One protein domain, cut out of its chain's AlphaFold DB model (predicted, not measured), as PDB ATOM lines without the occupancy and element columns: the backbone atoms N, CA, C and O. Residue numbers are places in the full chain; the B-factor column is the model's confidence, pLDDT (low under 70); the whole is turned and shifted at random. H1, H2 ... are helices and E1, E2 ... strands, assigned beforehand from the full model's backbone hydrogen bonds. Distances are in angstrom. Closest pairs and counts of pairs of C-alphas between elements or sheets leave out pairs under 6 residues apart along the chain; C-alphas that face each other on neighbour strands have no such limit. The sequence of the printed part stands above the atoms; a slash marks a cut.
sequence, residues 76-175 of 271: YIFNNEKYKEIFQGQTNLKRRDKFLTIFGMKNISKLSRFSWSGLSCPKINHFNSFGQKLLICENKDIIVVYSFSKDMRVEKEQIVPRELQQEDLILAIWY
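AT A GLANCE: This is residues 76 to 175 of the 271 residues of the protein "LlaMI restriction endonuclease" of Mycoplasma subdolum (UniProt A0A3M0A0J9). A strongly twisted sheet, E3, E4 and E5, and a small hairpin, E1 and E2, lie toward opposite ends of the longest axis, with H1 packed beside E2 and one end of H1 reaching the larger sheet. Long loops fill out the body, among them residues 76 to 91, which come in beside H1. The printed part has 100 residues, in the order H1 E1 E2 E3 E4 H2 E5, with both sheets antiparallel. The class is mixed, helices and strands, with 46 residues in named elements, under half. It is compact, with a radius of gyration of the C-alphas of 13.2 A and spans of 40 by 29 by 24 A.

IN THESE COORDINATES: H1, residues 92 to 103, is 16.0 A long and begins at C-alpha 92 (165.453, 194.671, 143.494). E1 is residues 105 to 107 and E2 113 to 116. E3, residues 130 to 136, measures 19.1 A; E4, residues 142 to 151, measures 20.4 A and bends by 104 degrees at residue 148. H2 is residues 156 to 159. E5, residues 169 to 174, measures 14.9 A and ends at C-alpha 174 (163.040, 188.424, 159.700).

HOW THE PARTS SIT: E3 and E4 form a hairpin, with N 135 and O 143 at 2.9 A. E5 is the antiparallel neighbour of E4, with N 171 and O 144 at 2.8 A. H1 only grazes this sheet, with residues 99 to 103; H2 only grazes it with 156 to 157. H1 and H2 are close but not clearly touching, closest at C-alphas 102 and 159, 5.7 A. The closest C-alphas of H1 and E2 are those of Leu 100 and Phe 114, 5.6 A. E1 and E2 form a hairpin, with N 105 and O 115 at 2.8 A. E1 and E3 are only just apart, at 8.5 A. Every O i to N i+4 pair in H1 is within hydrogen-bond range; H2 is too short for one, and its one O i to N i+3 pair is within range.

THE WHOLE: The two C-alphas farthest apart, those of Leu 111 and Glu 138, are 41.3 A apart. The link from E2 to E3, 13 residues, is long. The printed part has no cut, and no printed residue has a pLDDT under 70.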
ATOM      1  N   TYR A  76     166.633 189.026 151.974       96.75
ATOM      2  CA  TYR A  76     166.258 188.058 150.955       96.75
ATOM      3  C   TYR A  76     167.511 187.598 150.222       96.75
ATOM      4  O   TYR A  76     168.380 188.420 149.910       96.75
ATOM      5  N   ILE A  77     167.569 186.314 149.882       97.56
ATOM      6  CA  ILE A  77     168.691 185.708 149.160       97.56
ATOM      7  C   ILE A  77     168.981 186.404 147.824       97.56
ATOM      8  O   ILE A  77     170.139 186.569 147.456       97.56
ATOM      9  N   PHE A  78     167.952 186.912 147.139       96.75
ATOM     10  CA  PHE A  78     168.099 187.610 145.857       96.75
ATOM     11  C   PHE A  78     168.735 189.003 145.956       96.75
ATOM     12  O   PHE A  78     168.948 189.659 144.940       96.75
ATOM     13  N   ASN A  79     169.026 189.476 147.169       93.81
ATOM     14  CA  ASN A  79     169.823 190.677 147.414       93.81
ATOM     15  C   ASN A  79     171.187 190.352 148.038       93.81
ATOM     16  O   ASN A  79     171.907 191.265 148.433       93.81
ATOM     17  N   ASN A  80     171.529 189.069 148.169       92.81
ATOM     18  CA  ASN A  80     172.817 188.643 148.686       92.81
ATOM     19  C   ASN A  80     173.859 188.673 147.561       92.81
ATOM     20  O   ASN A  80     173.687 188.026 146.529       92.81
ATOM     21  N   GLU A  81     174.960 189.388 147.798       91.75
ATOM     22  CA  GLU A  81     176.066 189.553 146.850       91.75
ATOM     23  C   GLU A  81     176.648 188.213 146.377       91.75
ATOM     24  O   GLU A  81     177.007 188.078 145.209       91.75
ATOM     25  N   LYS A  82     176.656 187.189 147.246       94.38
ATOM     26  CA  LYS A  82     177.116 185.830 146.913       94.38
ATOM     27  C   LYS A  82     176.366 185.229 145.718       94.38
ATOM     28  O   LYS A  82     176.937 184.435 144.982       94.38
ATOM     29  N   TYR A  83     175.098 185.593 145.532       96.31
ATOM     30  CA  TYR A  83     174.217 185.005 144.521       96.31
ATOM     31  C   TYR A  83     173.819 186.000 143.420       96.31
ATOM     32  O   TYR A  83     172.857 185.753 142.690       96.31
ATOM     33  N   LYS A  84     174.539 187.120 143.273       94.38
ATOM     34  CA  LYS A  84     174.210 188.165 142.286       94.38
ATOM     35  C   LYS A  84     174.199 187.669 140.837       94.38
ATOM     36  O   LYS A  84     173.373 188.120 140.048       94.38
ATOM     37  N   GLU A  85     175.074 186.716 140.511       95.31
ATOM     38  CA  GLU A  85     175.188 186.146 139.162       95.31
ATOM     39  C   GLU A  85     173.996 185.244 138.823       95.31
ATOM     40  O   GLU A  85     173.661 185.066 137.654       95.31
ATOM     41  N   ILE A  86     173.312 184.723 139.847       97.06
ATOM     42  CA  ILE A  86     172.100 183.912 139.714       97.06
ATOM     43  C   ILE A  86     170.874 184.825 139.668       97.06
ATOM     44  O   ILE A  86     170.054 184.768 138.747       97.06
ATOM     45  N   PHE A  87     170.754 185.719 140.650       97.00
ATOM     46  CA  PHE A  87     169.669 186.691 140.730       97.00
ATOM     47  C   PHE A  87     170.051 187.971 139.989       97.00
ATOM     48  O   PHE A  87     170.222 189.032 140.587       97.00
ATOM     49  N   GLN A  88     170.174 187.868 138.667       90.62
ATOM     50  CA  GLN A  88     170.589 188.986 137.826       90.62
ATOM     51  C   GLN A  88     169.519 190.080 137.762       90.62
ATOM     52  O   GLN A  88     168.320 189.820 137.612       90.62
ATOM     53  N   GLY A  89     169.960 191.336 137.814       90.62
ATOM     54  CA  GLY A  89     169.089 192.488 137.623       90.62
ATOM     55  C   GLY A  89     169.596 193.740 138.321       90.62
ATOM     56  O   GLY A  89     169.984 193.709 139.486       90.62
ATOM     57  N   GLN A  90     169.506 194.871 137.620       89.31
ATOM     58  CA  GLN A  90     169.904 196.181 138.150       89.31
ATOM     59  C   GLN A  90     169.001 196.663 139.300       89.31
ATOM     60  O   GLN A  90     169.411 197.474 140.121       89.31
ATOM     61  N   THR A  91     167.772 196.146 139.399       91.88
ATOM     62  CA  THR A  91     166.798 196.543 140.425       91.88
ATOM     63  C   THR A  91     166.409 195.367 141.315       91.88
ATOM     64  O   THR A  91     166.364 194.225 140.856       91.88
ATOM     65  N   ASN A  92     166.032 195.658 142.568       90.50
ATOM     66  CA  ASN A  92     165.453 194.671 143.494       90.50
ATOM     67  C   ASN A  92     164.301 193.891 142.844       90.50
ATOM     68  O   ASN A  92     164.189 192.685 143.029       90.50
ATOM     69  N   LEU A  93     163.466 194.578 142.055       93.19
ATOM     70  CA  LEU A  93     162.330 193.979 141.361       93.19
ATOM     71  C   LEU A  93     162.768 192.899 140.362       93.19
ATOM     72  O   LEU A  93     162.240 191.794 140.403       93.19
ATOM     73  N   LYS A  94     163.769 193.180 139.518       94.19
ATOM     74  CA  LYS A  94     164.277 192.205 138.536       94.19
ATOM     75  C   LYS A  94     164.896 190.980 139.213       94.19
ATOM     76  O   LYS A  94     164.613 189.855 138.809       94.19
ATOM     77  N   ARG A  95     165.676 191.190 140.279       95.88
ATOM     78  CA  ARG A  95     166.286 190.093 141.052       95.88
ATOM     79  C   ARG A  95     165.239 189.225 141.746       95.88
ATOM     80  O   ARG A  95     165.313 188.001 141.709       95.88
ATOM     81  N   ARG A  96     164.215 189.859 142.319       95.88
ATOM     82  CA  ARG A  96     163.067 189.171 142.911       95.88
ATOM     83  C   ARG A  96     162.266 188.395 141.864       95.88
ATOM     84  O   ARG A  96     161.852 187.279 142.134       95.88
ATOM     85  N   ASP A  97     162.075 188.932 140.664       95.31
ATOM     86  CA  ASP A  97     161.376 188.203 139.601       95.31
ATOM     87  C   ASP A  97     162.155 186.942 139.176       95.31
ATOM     88  O   ASP A  97     161.540 185.900 138.960       95.31
ATOM     89  N   LYS A  98     163.498 186.974 139.179       96.19
ATOM     90  CA  LYS A  98     164.331 185.762 139.032       96.19
ATOM     91  C   LYS A  98     164.157 184.780 140.190       96.19
ATOM     92  O   LYS A  98     164.004 183.582 139.961       96.19
ATOM     93  N   PHE A  99     164.096 185.270 141.426       97.69
ATOM     94  CA  PHE A  99     163.760 184.431 142.579       97.69
ATOM     95  C   PHE A  99     162.409 183.724 142.407       97.69
ATOM     96  O   PHE A  99     162.313 182.521 142.640       97.69
ATOM     97  N   LEU A 100     161.390 184.435 141.922       97.31
ATOM     98  CA  LEU A 100     160.061 183.875 141.686       97.31
ATOM     99  C   LEU A 100     160.051 182.789 140.607       97.31
ATOM    100  O   LEU A 100     159.274 181.845 140.726       97.31
ATOM    101  N   THR A 101     160.913 182.876 139.591       96.44
ATOM    102  CA  THR A 101     161.037 181.799 138.595       96.44
ATOM    103  C   THR A 101     161.663 180.522 139.153       96.44
ATOM    104  O   THR A 101     161.412 179.452 138.611       96.44
ATOM    105  N   ILE A 102     162.439 180.621 140.240       98.00
ATOM    106  CA  ILE A 102     163.147 179.483 140.845       98.00
ATOM    107  C   ILE A 102     162.327 178.868 141.987       98.00
ATOM    108  O   ILE A 102     162.114 177.656 142.023       98.00
ATOM    109  N   PHE A 103     161.835 179.698 142.911       98.19
ATOM    110  CA  PHE A 103     161.186 179.268 144.160       98.19
ATOM    111  C   PHE A 103     159.678 179.549 144.211       98.19
ATOM    112  O   PHE A 103     159.007 179.142 145.161       98.19
ATOM    113  N   GLY A 104     159.133 180.253 143.216       96.75
ATOM    114  CA  GLY A 104     157.705 180.528 143.097       96.75
ATOM    115  C   GLY A 104     156.968 179.504 142.234       96.75
ATOM    116  O   GLY A 104     157.555 178.699 141.511       96.75
ATOM    117  N   MET A 105     155.642 179.564 142.291       95.00
ATOM    118  CA  MET A 105     154.742 178.773 141.462       95.00
ATOM    119  C   MET A 105     154.318 179.562 140.222       95.00
ATOM    120  O   MET A 105     153.880 180.711 140.327       95.00
ATOM    121  N   LYS A 106     154.387 178.932 139.046       93.81
ATOM    122  CA  LYS A 106     153.820 179.475 137.808       93.81
ATOM    123  C   LYS A 106     152.299 179.324 137.818       93.81
ATOM    124  O   LYS A 106     151.780 178.230 138.022       93.81
ATOM    125  N   ASN A 107     151.580 180.406 137.550       89.06
ATOM    126  CA  ASN A 107     150.129 180.398 137.423       89.06
ATOM    127  C   ASN A 107     149.724 180.616 135.958       89.06
ATOM    128  O   ASN A 107     149.769 181.738 135.449       89.06
ATOM    129  N   ILE A 108     149.321 179.535 135.283       84.25
ATOM    130  CA  ILE A 108     148.975 179.547 133.852       84.25
ATOM    131  C   ILE A 108     147.758 180.444 133.584       84.25
ATOM    132  O   ILE A 108     147.783 181.224 132.635       84.25
ATOM    133  N   SER A 109     146.740 180.416 134.451       81.62
ATOM    134  CA  SER A 109     145.517 181.214 134.277       81.62
ATOM    135  C   SER A 109     145.711 182.712 134.533       81.62
ATOM    136  O   SER A 109     144.852 183.514 134.176       81.62
ATOM    137  N   LYS A 110     146.852 183.118 135.100       79.25
ATOM    138  CA  LYS A 110     147.231 184.522 135.309       79.25
ATOM    139  C   LYS A 110     148.398 184.921 134.413       79.25
ATOM    140  O   LYS A 110     149.417 185.390 134.910       79.25
ATOM    141  N   LEU A 111     148.261 184.714 133.101       81.69
ATOM    142  CA  LEU A 111     149.273 185.077 132.096       81.69
ATOM    143  C   LEU A 111     150.656 184.471 132.393       81.69
ATOM    144  O   LEU A 111     151.683 185.118 132.207       81.69
ATOM    145  N   SER A 112     150.694 183.230 132.896       84.50
ATOM    146  CA  SER A 112     151.944 182.550 133.266       84.50
ATOM    147  C   SER A 112     152.796 183.282 134.319       84.50
ATOM    148  O   SER A 112     154.009 183.077 134.395       84.50
ATOM    149  N   ARG A 113     152.173 184.119 135.153       91.81
ATOM    150  CA  ARG A 113     152.834 184.857 136.233       91.81
ATOM    151  C   ARG A 113     153.404 183.906 137.283       91.81
ATOM    152  O   ARG A 113     152.721 182.972 137.698       91.81
ATOM    153  N   PHE A 114     154.608 184.192 137.767       95.69
ATOM    154  CA  PHE A 114     155.191 183.473 138.898       95.69
ATOM    155  C   PHE A 114     154.852 184.186 140.202       95.69
ATOM    156  O   PHE A 114     154.898 185.419 140.274       95.69
ATOM    157  N   SER A 115     154.509 183.425 141.237       96.00
ATOM    158  CA  SER A 115     154.219 183.967 142.562       96.00
ATOM    159  C   SER A 115     154.772 183.093 143.672       96.00
ATOM    160  O   SER A 115     154.717 181.869 143.593       96.00
ATOM    161  N   TRP A 116     155.268 183.732 144.724       96.81
ATOM    162  CA  TRP A 116     155.638 183.078 145.967       96.81
ATOM    163  C   TRP A 116     154.428 183.150 146.882       96.81
ATOM    164  O   TRP A 116     154.283 184.062 147.674       96.81
ATOM    165  N   SER A 117     153.465 182.275 146.633       93.94
ATOM    166  CA  SER A 117     152.151 182.280 147.273       93.94
ATOM    167  C   SER A 117     151.552 180.875 147.214       93.94
ATOM    168  O   SER A 117     151.993 180.038 146.414       93.94
ATOM    169  N   GLY A 118     150.507 180.610 148.000       92.88
ATOM    170  CA  GLY A 118     149.812 179.319 147.971       92.88
ATOM    171  C   GLY A 118     150.764 178.156 148.270       92.88
ATOM    172  O   GLY A 118     151.407 178.149 149.314       92.88
ATOM    173  N   LEU A 119     150.885 177.195 147.348       94.25
ATOM    174  CA  LEU A 119     151.718 175.994 147.529       94.25
ATOM    175  C   LEU A 119     153.217 176.285 147.680       94.25
ATOM    176  O   LEU A 119     153.916 175.524 148.338       94.25
ATOM    177  N   SER A 120     153.700 177.376 147.081       96.19
ATOM    178  CA  SER A 120     155.108 177.789 147.180       96.19
ATOM    179  C   SER A 120     155.401 178.644 148.415       96.19
ATOM    180  O   SER A 120     156.564 178.807 148.776       96.19
ATOM    181  N   CYS A 121     154.366 179.162 149.091       97.25
ATOM    182  CA  CYS A 121     154.532 179.926 150.323       97.25
ATOM    183  C   CYS A 121     154.985 178.981 151.452       97.25
ATOM    184  O   CYS A 121     154.363 177.926 151.644       97.25
ATOM    185  N   PRO A 122     156.066 179.299 152.179       97.12
ATOM    186  CA  PRO A 122     156.551 178.464 153.271       97.12
ATOM    187  C   PRO A 122     155.553 178.447 154.435       97.12
ATOM    188  O   PRO A 122     154.842 179.421 154.680       97.12
ATOM    189  N   LYS A 123     155.524 177.336 155.176       95.38
ATOM    190  CA  LYS A 123     154.711 177.163 156.389       95.38
ATOM    191  C   LYS A 123     155.598 176.807 157.572       95.38
ATOM    192  O   LYS A 123     156.681 176.252 157.386       95.38
ATOM    193  N   ILE A 124     155.150 177.145 158.779       96.62
ATOM    194  CA  ILE A 124     155.900 176.850 160.002       96.62
ATOM    195  C   ILE A 124     156.079 175.334 160.159       96.62
ATOM    196  O   ILE A 124     155.131 174.574 159.962       96.62
ATOM    197  N   ASN A 125     157.303 174.902 160.471       90.19
ATOM    198  CA  ASN A 125     157.682 173.525 160.825       90.19
ATOM    199  C   ASN A 125     157.430 172.428 159.773       90.19
ATOM    200  O   ASN A 125     157.708 171.259 160.038       90.19
ATOM    201  N   HIS A 126     156.980 172.773 158.566       94.56
ATOM    202  CA  HIS A 126     156.724 171.807 157.501       94.56
ATOM    203  C   HIS A 126     157.257 172.302 156.163       94.56
ATOM    204  O   HIS A 126     156.979 173.426 155.742       94.56
ATOM    205  N   PHE A 127     157.991 171.428 155.474       98.19
ATOM    206  CA  PHE A 127     158.344 171.653 154.081       98.19
ATOM    207  C   PHE A 127     157.086 171.589 153.217       98.19
ATOM    208  O   PHE A 127     156.297 170.647 153.312       98.19
ATOM    209  N   ASN A 128     156.898 172.597 152.372       97.75
ATOM    210  CA  ASN A 128     155.918 172.544 151.297       97.75
ATOM    211  C   ASN A 128     156.458 171.727 150.107       97.75
ATOM    212  O   ASN A 128     157.615 171.307 150.090       97.75
ATOM    213  N   SER A 129     155.635 171.538 149.074       97.69
ATOM    214  CA  SER A 129     156.022 170.782 147.873       97.69
ATOM    215  C   SER A 129     157.138 171.443 147.051       97.69
ATOM    216  O   SER A 129     157.664 170.828 146.131       97.69
ATOM    217  N   PHE A 130     157.497 172.690 147.369       98.19
ATOM    218  CA  PHE A 130     158.605 173.436 146.771       98.19
ATOM    219  C   PHE A 130     159.867 173.364 147.642       98.19
ATOM    220  O   PHE A 130     160.785 174.152 147.436       98.19
ATOM    221  N   GLY A 131     159.910 172.478 148.645       98.38
ATOM    222  CA  GLY A 131     161.073 172.277 149.506       98.38
ATOM    223  C   GLY A 131     161.338 173.420 150.480       98.38
ATOM    224  O   GLY A 131     162.458 173.541 150.966       98.38
ATOM    225  N   GLN A 132     160.346 174.265 150.779       98.62
ATOM    226  CA  GLN A 132     160.511 175.445 151.635       98.62
ATOM    227  C   GLN A 132     159.753 175.305 152.956       98.62
ATOM    228  O   GLN A 132     158.607 174.851 152.966       98.62
ATOM    229  N   LYS A 133     160.362 175.744 154.060       98.19
ATOM    230  CA  LYS A 133     159.743 175.793 155.396       98.19
ATOM    231  C   LYS A 133     160.093 177.094 156.119       98.19
ATOM    232  O   LYS A 133     161.146 177.683 155.876       98.19
ATOM    233  N   LEU A 134     159.214 177.517 157.020       98.25
ATOM    234  CA  LEU A 134     159.489 178.546 158.021       98.25
ATOM    235  C   LEU A 134     160.037 177.890 159.289       98.25
ATOM    236  O   LEU A 134     159.511 176.864 159.728       98.25
ATOM    237  N   LEU A 135     161.057 178.508 159.879       98.06
ATOM    238  CA  LEU A 135     161.642 178.122 161.160       98.06
ATOM    239  C   LEU A 135     161.753 179.339 162.075       98.06
ATOM    240  O   LEU A 135     162.043 180.442 161.611       98.06
ATOM    241  N   ILE A 136     161.560 179.107 163.371       98.31
ATOM    242  CA  ILE A 136     161.895 180.061 164.428       98.31
ATOM    243  C   ILE A 136     163.239 179.622 165.009       98.31
ATOM    244  O   ILE A 136     163.371 178.491 165.478       98.31
ATOM    245  N   CYS A 137     164.229 180.501 164.944       97.38
ATOM    246  CA  CYS A 137     165.563 180.279 165.485       97.38
ATOM    247  C   CYS A 137     165.587 180.485 167.009       97.38
ATOM    248  O   CYS A 137     164.702 181.122 167.578       97.38
ATOM    249  N   GLU A 138     166.637 180.008 167.679       96.19
ATOM    250  CA  GLU A 138     166.817 180.194 169.132       96.19
ATOM    251  C   GLU A 138     166.881 181.671 169.538       96.19
ATOM    252  O   GLU A 138     166.337 182.072 170.565       96.19
ATOM    253  N   ASN A 139     167.477 182.510 168.688       96.38
ATOM    254  CA  ASN A 139     167.516 183.964 168.856       96.38
ATOM    255  C   ASN A 139     166.187 184.662 168.496       96.38
ATOM    256  O   ASN A 139     166.149 185.888 168.397       96.38
ATOM    257  N   LYS A 140     165.117 183.882 168.292       98.00
ATOM    258  CA  LYS A 140     163.769 184.310 167.902       98.00
ATOM    259  C   LYS A 140     163.664 184.937 166.514       98.00
ATOM    260  O   LYS A 140     162.604 185.447 166.163       98.00
ATOM    261  N   ASP A 141     164.705 184.870 165.691       98.44
ATOM    262  CA  ASP A 141     164.557 185.203 164.277       98.44
ATOM    263  C   ASP A 141     163.595 184.226 163.608       98.44
ATOM    264  O   ASP A 141     163.474 183.062 163.999       98.44
ATOM    265  N   ILE A 142     162.937 184.696 162.555       98.62
ATOM    266  CA  ILE A 142     162.157 183.830 161.684       98.62
ATOM    267  C   ILE A 142     162.857 183.755 160.337       98.62
ATOM    268  O   ILE A 142     163.102 184.777 159.695       98.62
ATOM    269  N   ILE A 143     163.147 182.539 159.885       98.62
ATOM    270  CA  ILE A 143     163.806 182.300 158.603       98.62
ATOM    271  C   ILE A 143     162.948 181.431 157.700       98.62
ATOM    272  O   ILE A 143     162.224 180.544 158.154       98.62
ATOM    273  N   VAL A 144     163.072 181.662 156.397       98.62
ATOM    274  CA  VAL A 144     162.649 180.685 155.397       98.62
ATOM    275  C   VAL A 144     163.875 179.941 154.928       98.62
ATOM    276  O   VAL A 144     164.824 180.567 154.452       98.62
ATOM    277  N   VAL A 145     163.821 178.618 155.003       98.56
ATOM    278  CA  VAL A 145     164.853 177.751 154.441       98.56
ATOM    279  C   VAL A 145     164.292 176.900 153.314       98.56
ATOM    280  O   VAL A 145     163.118 176.522 153.322       98.56
ATOM    281  N   TYR A 146     165.158 176.607 152.357       98.75
ATOM    282  CA  TYR A 146     164.949 175.704 151.243       98.75
ATOM    283  C   TYR A 146     165.838 174.473 151.400       98.75
ATOM    284  O   TYR A 146     166.962 174.569 151.885       98.75
ATOM    285  N   SER A 147     165.352 173.309 150.999       98.62
ATOM    286  CA  SER A 147     166.138 172.078 150.979       98.62
ATOM    287  C   SER A 147     165.868 171.341 149.680       98.62
ATOM    288  O   SER A 147     164.733 170.928 149.426       98.62
ATOM    289  N   PHE A 148     166.898 171.197 148.848       98.75
ATOM    290  CA  PHE A 148     166.773 170.617 147.512       98.75
ATOM    291  C   PHE A 148     166.227 169.183 147.550       98.75
ATOM    292  O   PHE A 148     165.366 168.805 146.746       98.75
ATOM    293  N   SER A 149     166.636 168.400 148.551       98.38
ATOM    294  CA  SER A 149     166.117 167.051 148.801       98.38
ATOM    295  C   SER A 149     164.611 167.012 149.104       98.38
ATOM    296  O   SER A 149     163.963 165.989 148.873       98.38
ATOM    297  N   LYS A 150     164.036 168.119 149.592       98.56
ATOM    298  CA  LYS A 150     162.619 168.253 149.972       98.56
ATOM    299  C   LYS A 150     161.757 168.900 148.894       98.56
ATOM    300  O   LYS A 150     160.536 168.900 149.021       98.56
ATOM    301  N   ASP A 151     162.364 169.454 147.851       98.50
ATOM    302  CA  ASP A 151     161.643 169.954 146.686       98.50
ATOM    303  C   ASP A 151     161.067 168.773 145.894       98.50
ATOM    304  O   ASP A 151     161.798 167.861 145.497       98.50
ATOM    305  N   MET A 152     159.744 168.761 145.718       98.06
ATOM    306  CA  MET A 152     159.002 167.651 145.112       98.06
ATOM    307  C   MET A 152     158.669 167.898 143.637       98.06
ATOM    308  O   MET A 152     157.980 167.084 143.022       98.06
ATOM    309  N   ARG A 153     159.109 169.022 143.058       97.44
ATOM    310  CA  ARG A 153     158.875 169.316 141.640       97.44
ATOM    311  C   ARG A 153     159.686 168.365 140.766       97.44
ATOM    312  O   ARG A 153     160.870 168.151 141.012       97.44
ATOM    313  N   VAL A 154     159.051 167.832 139.723       97.12
ATOM    314  CA  VAL A 154     159.669 166.866 138.798       97.12
ATOM    315  C   VAL A 154     160.853 167.503 138.067       97.12
ATOM    316  O   VAL A 154     161.904 166.894 137.904       97.12
ATOM    317  N   GLU A 155     160.703 168.767 137.694       96.19
ATOM    318  CA  GLU A 155     161.664 169.563 136.939       96.19
ATOM    319  C   GLU A 155     162.646 170.366 137.822       96.19
ATOM    320  O   GLU A 155     163.321 171.276 137.334       96.19
ATOM    321  N   LYS A 156     162.751 170.066 139.130       97.56
ATOM    322  CA  LYS A 156     163.577 170.858 140.066       97.56
ATOM    323  C   LYS A 156     165.048 170.964 139.660       97.56
ATOM    324  O   LYS A 156     165.639 172.021 139.849       97.56
ATOM    325  N   GLU A 157     165.607 169.914 139.057       98.06
ATOM    326  CA  GLU A 157     166.995 169.883 138.567       98.06
ATOM    327  C   GLU A 157     167.249 170.925 137.471       98.06
ATOM    328  O   GLU A 157     168.352 171.446 137.336       98.06
ATOM    329  N   GLN A 158     166.220 171.244 136.683       97.56
ATOM    330  CA  GLN A 158     166.302 172.201 135.578       97.56
ATOM    331  C   GLN A 158     165.975 173.622 136.046       97.56
ATOM    332  O   GLN A 158     166.532 174.590 135.530       97.56
ATOM    333  N   ILE A 159     165.057 173.758 137.009       97.00
ATOM    334  CA  ILE A 159     164.627 175.058 137.539       97.00
ATOM    335  C   ILE A 159     165.658 175.644 138.508       97.00
ATOM    336  O   ILE A 159     165.875 176.856 138.501       97.00
ATOM    337  N   VAL A 160     166.237 174.817 139.382       98.31
ATOM    338  CA  VAL A 160     167.090 175.268 140.486       98.31
ATOM    339  C   VAL A 160     168.556 175.209 140.050       98.31
ATOM    340  O   VAL A 160     169.075 174.112 139.841       98.31
ATOM    341  N   PRO A 161     169.246 176.363 139.931       98.25
ATOM    342  CA  PRO A 161     170.665 176.411 139.587       98.25
ATOM    343  C   PRO A 161     171.507 175.571 140.543       98.25
ATOM    344  O   PRO A 161     171.224 175.550 141.741       98.25
ATOM    345  N   ARG A 162     172.562 174.927 140.031       98.00
ATOM    346  CA  ARG A 162     173.412 173.986 140.783       98.00
ATOM    347  C   ARG A 162     173.951 174.583 142.085       98.00
ATOM    348  O   ARG A 162     174.019 173.907 143.103       98.00
ATOM    349  N   GLU A 163     174.283 175.866 142.075       97.69
ATOM    350  CA  GLU A 163     174.774 176.608 143.235       97.69
ATOM    351  C   GLU A 163     173.715 176.786 144.333       97.69
ATOM    352  O   GLU A 163     174.078 177.041 145.479       97.69
ATOM    353  N   LEU A 164     172.426 176.667 144.003       98.31
ATOM    354  CA  LEU A 164     171.296 176.731 144.936       98.31
ATOM    355  C   LEU A 164     170.728 175.346 145.290       98.31
ATOM    356  O   LEU A 164     169.848 175.266 146.148       98.31
ATOM    357  N   GLN A 165     171.219 174.266 144.671       98.19
ATOM    358  CA  GLN A 165     170.863 172.884 145.011       98.19
ATOM    359  C   GLN A 165     171.550 172.473 146.324       98.19
ATOM    360  O   GLN A 165     172.516 171.714 146.350       98.19
ATOM    361  N   GLN A 166     171.092 173.060 147.426       97.56
ATOM    362  CA  GLN A 166     171.668 172.915 148.759       97.56
ATOM    363  C   GLN A 166     170.587 172.533 149.771       97.56
ATOM    364  O   GLN A 166     169.393 172.775 149.568       97.56
ATOM    365  N   GLU A 167     171.027 171.969 150.888       98.38
ATOM    366  CA  GLU A 167     170.184 171.750 152.058       98.38
ATOM    367  C   GLU A 167     170.225 172.982 152.975       98.38
ATOM    368  O   GLU A 167     171.225 173.698 153.025       98.38
ATOM    369  N   ASP A 168     169.107 173.243 153.655       97.56
ATOM    370  CA  ASP A 168     168.897 174.379 154.568       97.56
ATOM    371  C   ASP A 168     169.351 175.768 154.044       97.56
ATOM    372  O   ASP A 168     169.768 176.650 154.799       97.56
ATOM    373  N   LEU A 169     169.216 176.012 152.736       98.56
ATOM    374  CA  LEU A 169     169.509 177.299 152.107       98.56
ATOM    375  C   LEU A 169     168.542 178.386 152.600       98.56
ATOM    376  O   LEU A 169     167.341 178.329 152.339       98.56
ATOM    377  N   ILE A 170     169.059 179.429 153.247       98.62
ATOM    378  CA  ILE A 170     168.240 180.541 153.748       98.62
ATOM    379  C   ILE A 170     167.776 181.437 152.591       98.62
ATOM    380  O   ILE A 170     168.581 182.096 151.928       98.62
ATOM    381  N   LEU A 171     166.459 181.510 152.386       98.69
ATOM    382  CA  LEU A 171     165.825 182.343 151.363       98.69
ATOM    383  C   LEU A 171     165.455 183.739 151.875       98.69
ATOM    384  O   LEU A 171     165.550 184.714 151.125       98.69
ATOM    385  N   ALA A 172     165.019 183.844 153.133       98.31
ATOM    386  CA  ALA A 172     164.586 185.096 153.746       98.31
ATOM    387  C   ALA A 172     164.780 185.080 155.269       98.31
ATOM    388  O   ALA A 172     164.693 184.016 155.881       98.31
ATOM    389  N   ILE A 173     165.016 186.255 155.863       98.19
ATOM    390  CA  ILE A 173     165.200 186.433 157.314       98.19
ATOM    391  C   ILE A 173     164.381 187.627 157.795       98.19
ATOM    392  O   ILE A 173     164.532 188.741 157.283       98.19
ATOM    393  N   TRP A 174     163.574 187.398 158.822       98.19
ATOM    394  CA  TRP A 174     163.040 188.424 159.700       98.19
ATOM    395  C   TRP A 174     163.806 188.386 161.017       98.19
ATOM    396  O   TRP A 174     163.752 187.385 161.733       98.19
ATOM    397  N   TYR A 175     164.488 189.478 161.346       98.25
ATOM    398  CA  TYR A 175     165.152 189.600 162.637       98.25
ATOM    399  C   TYR A 175     164.112 189.776 163.740       98.25
ATOM    400  O   TYR A 175     163.217 190.622 163.627       98.25
TER     401      TYR A 175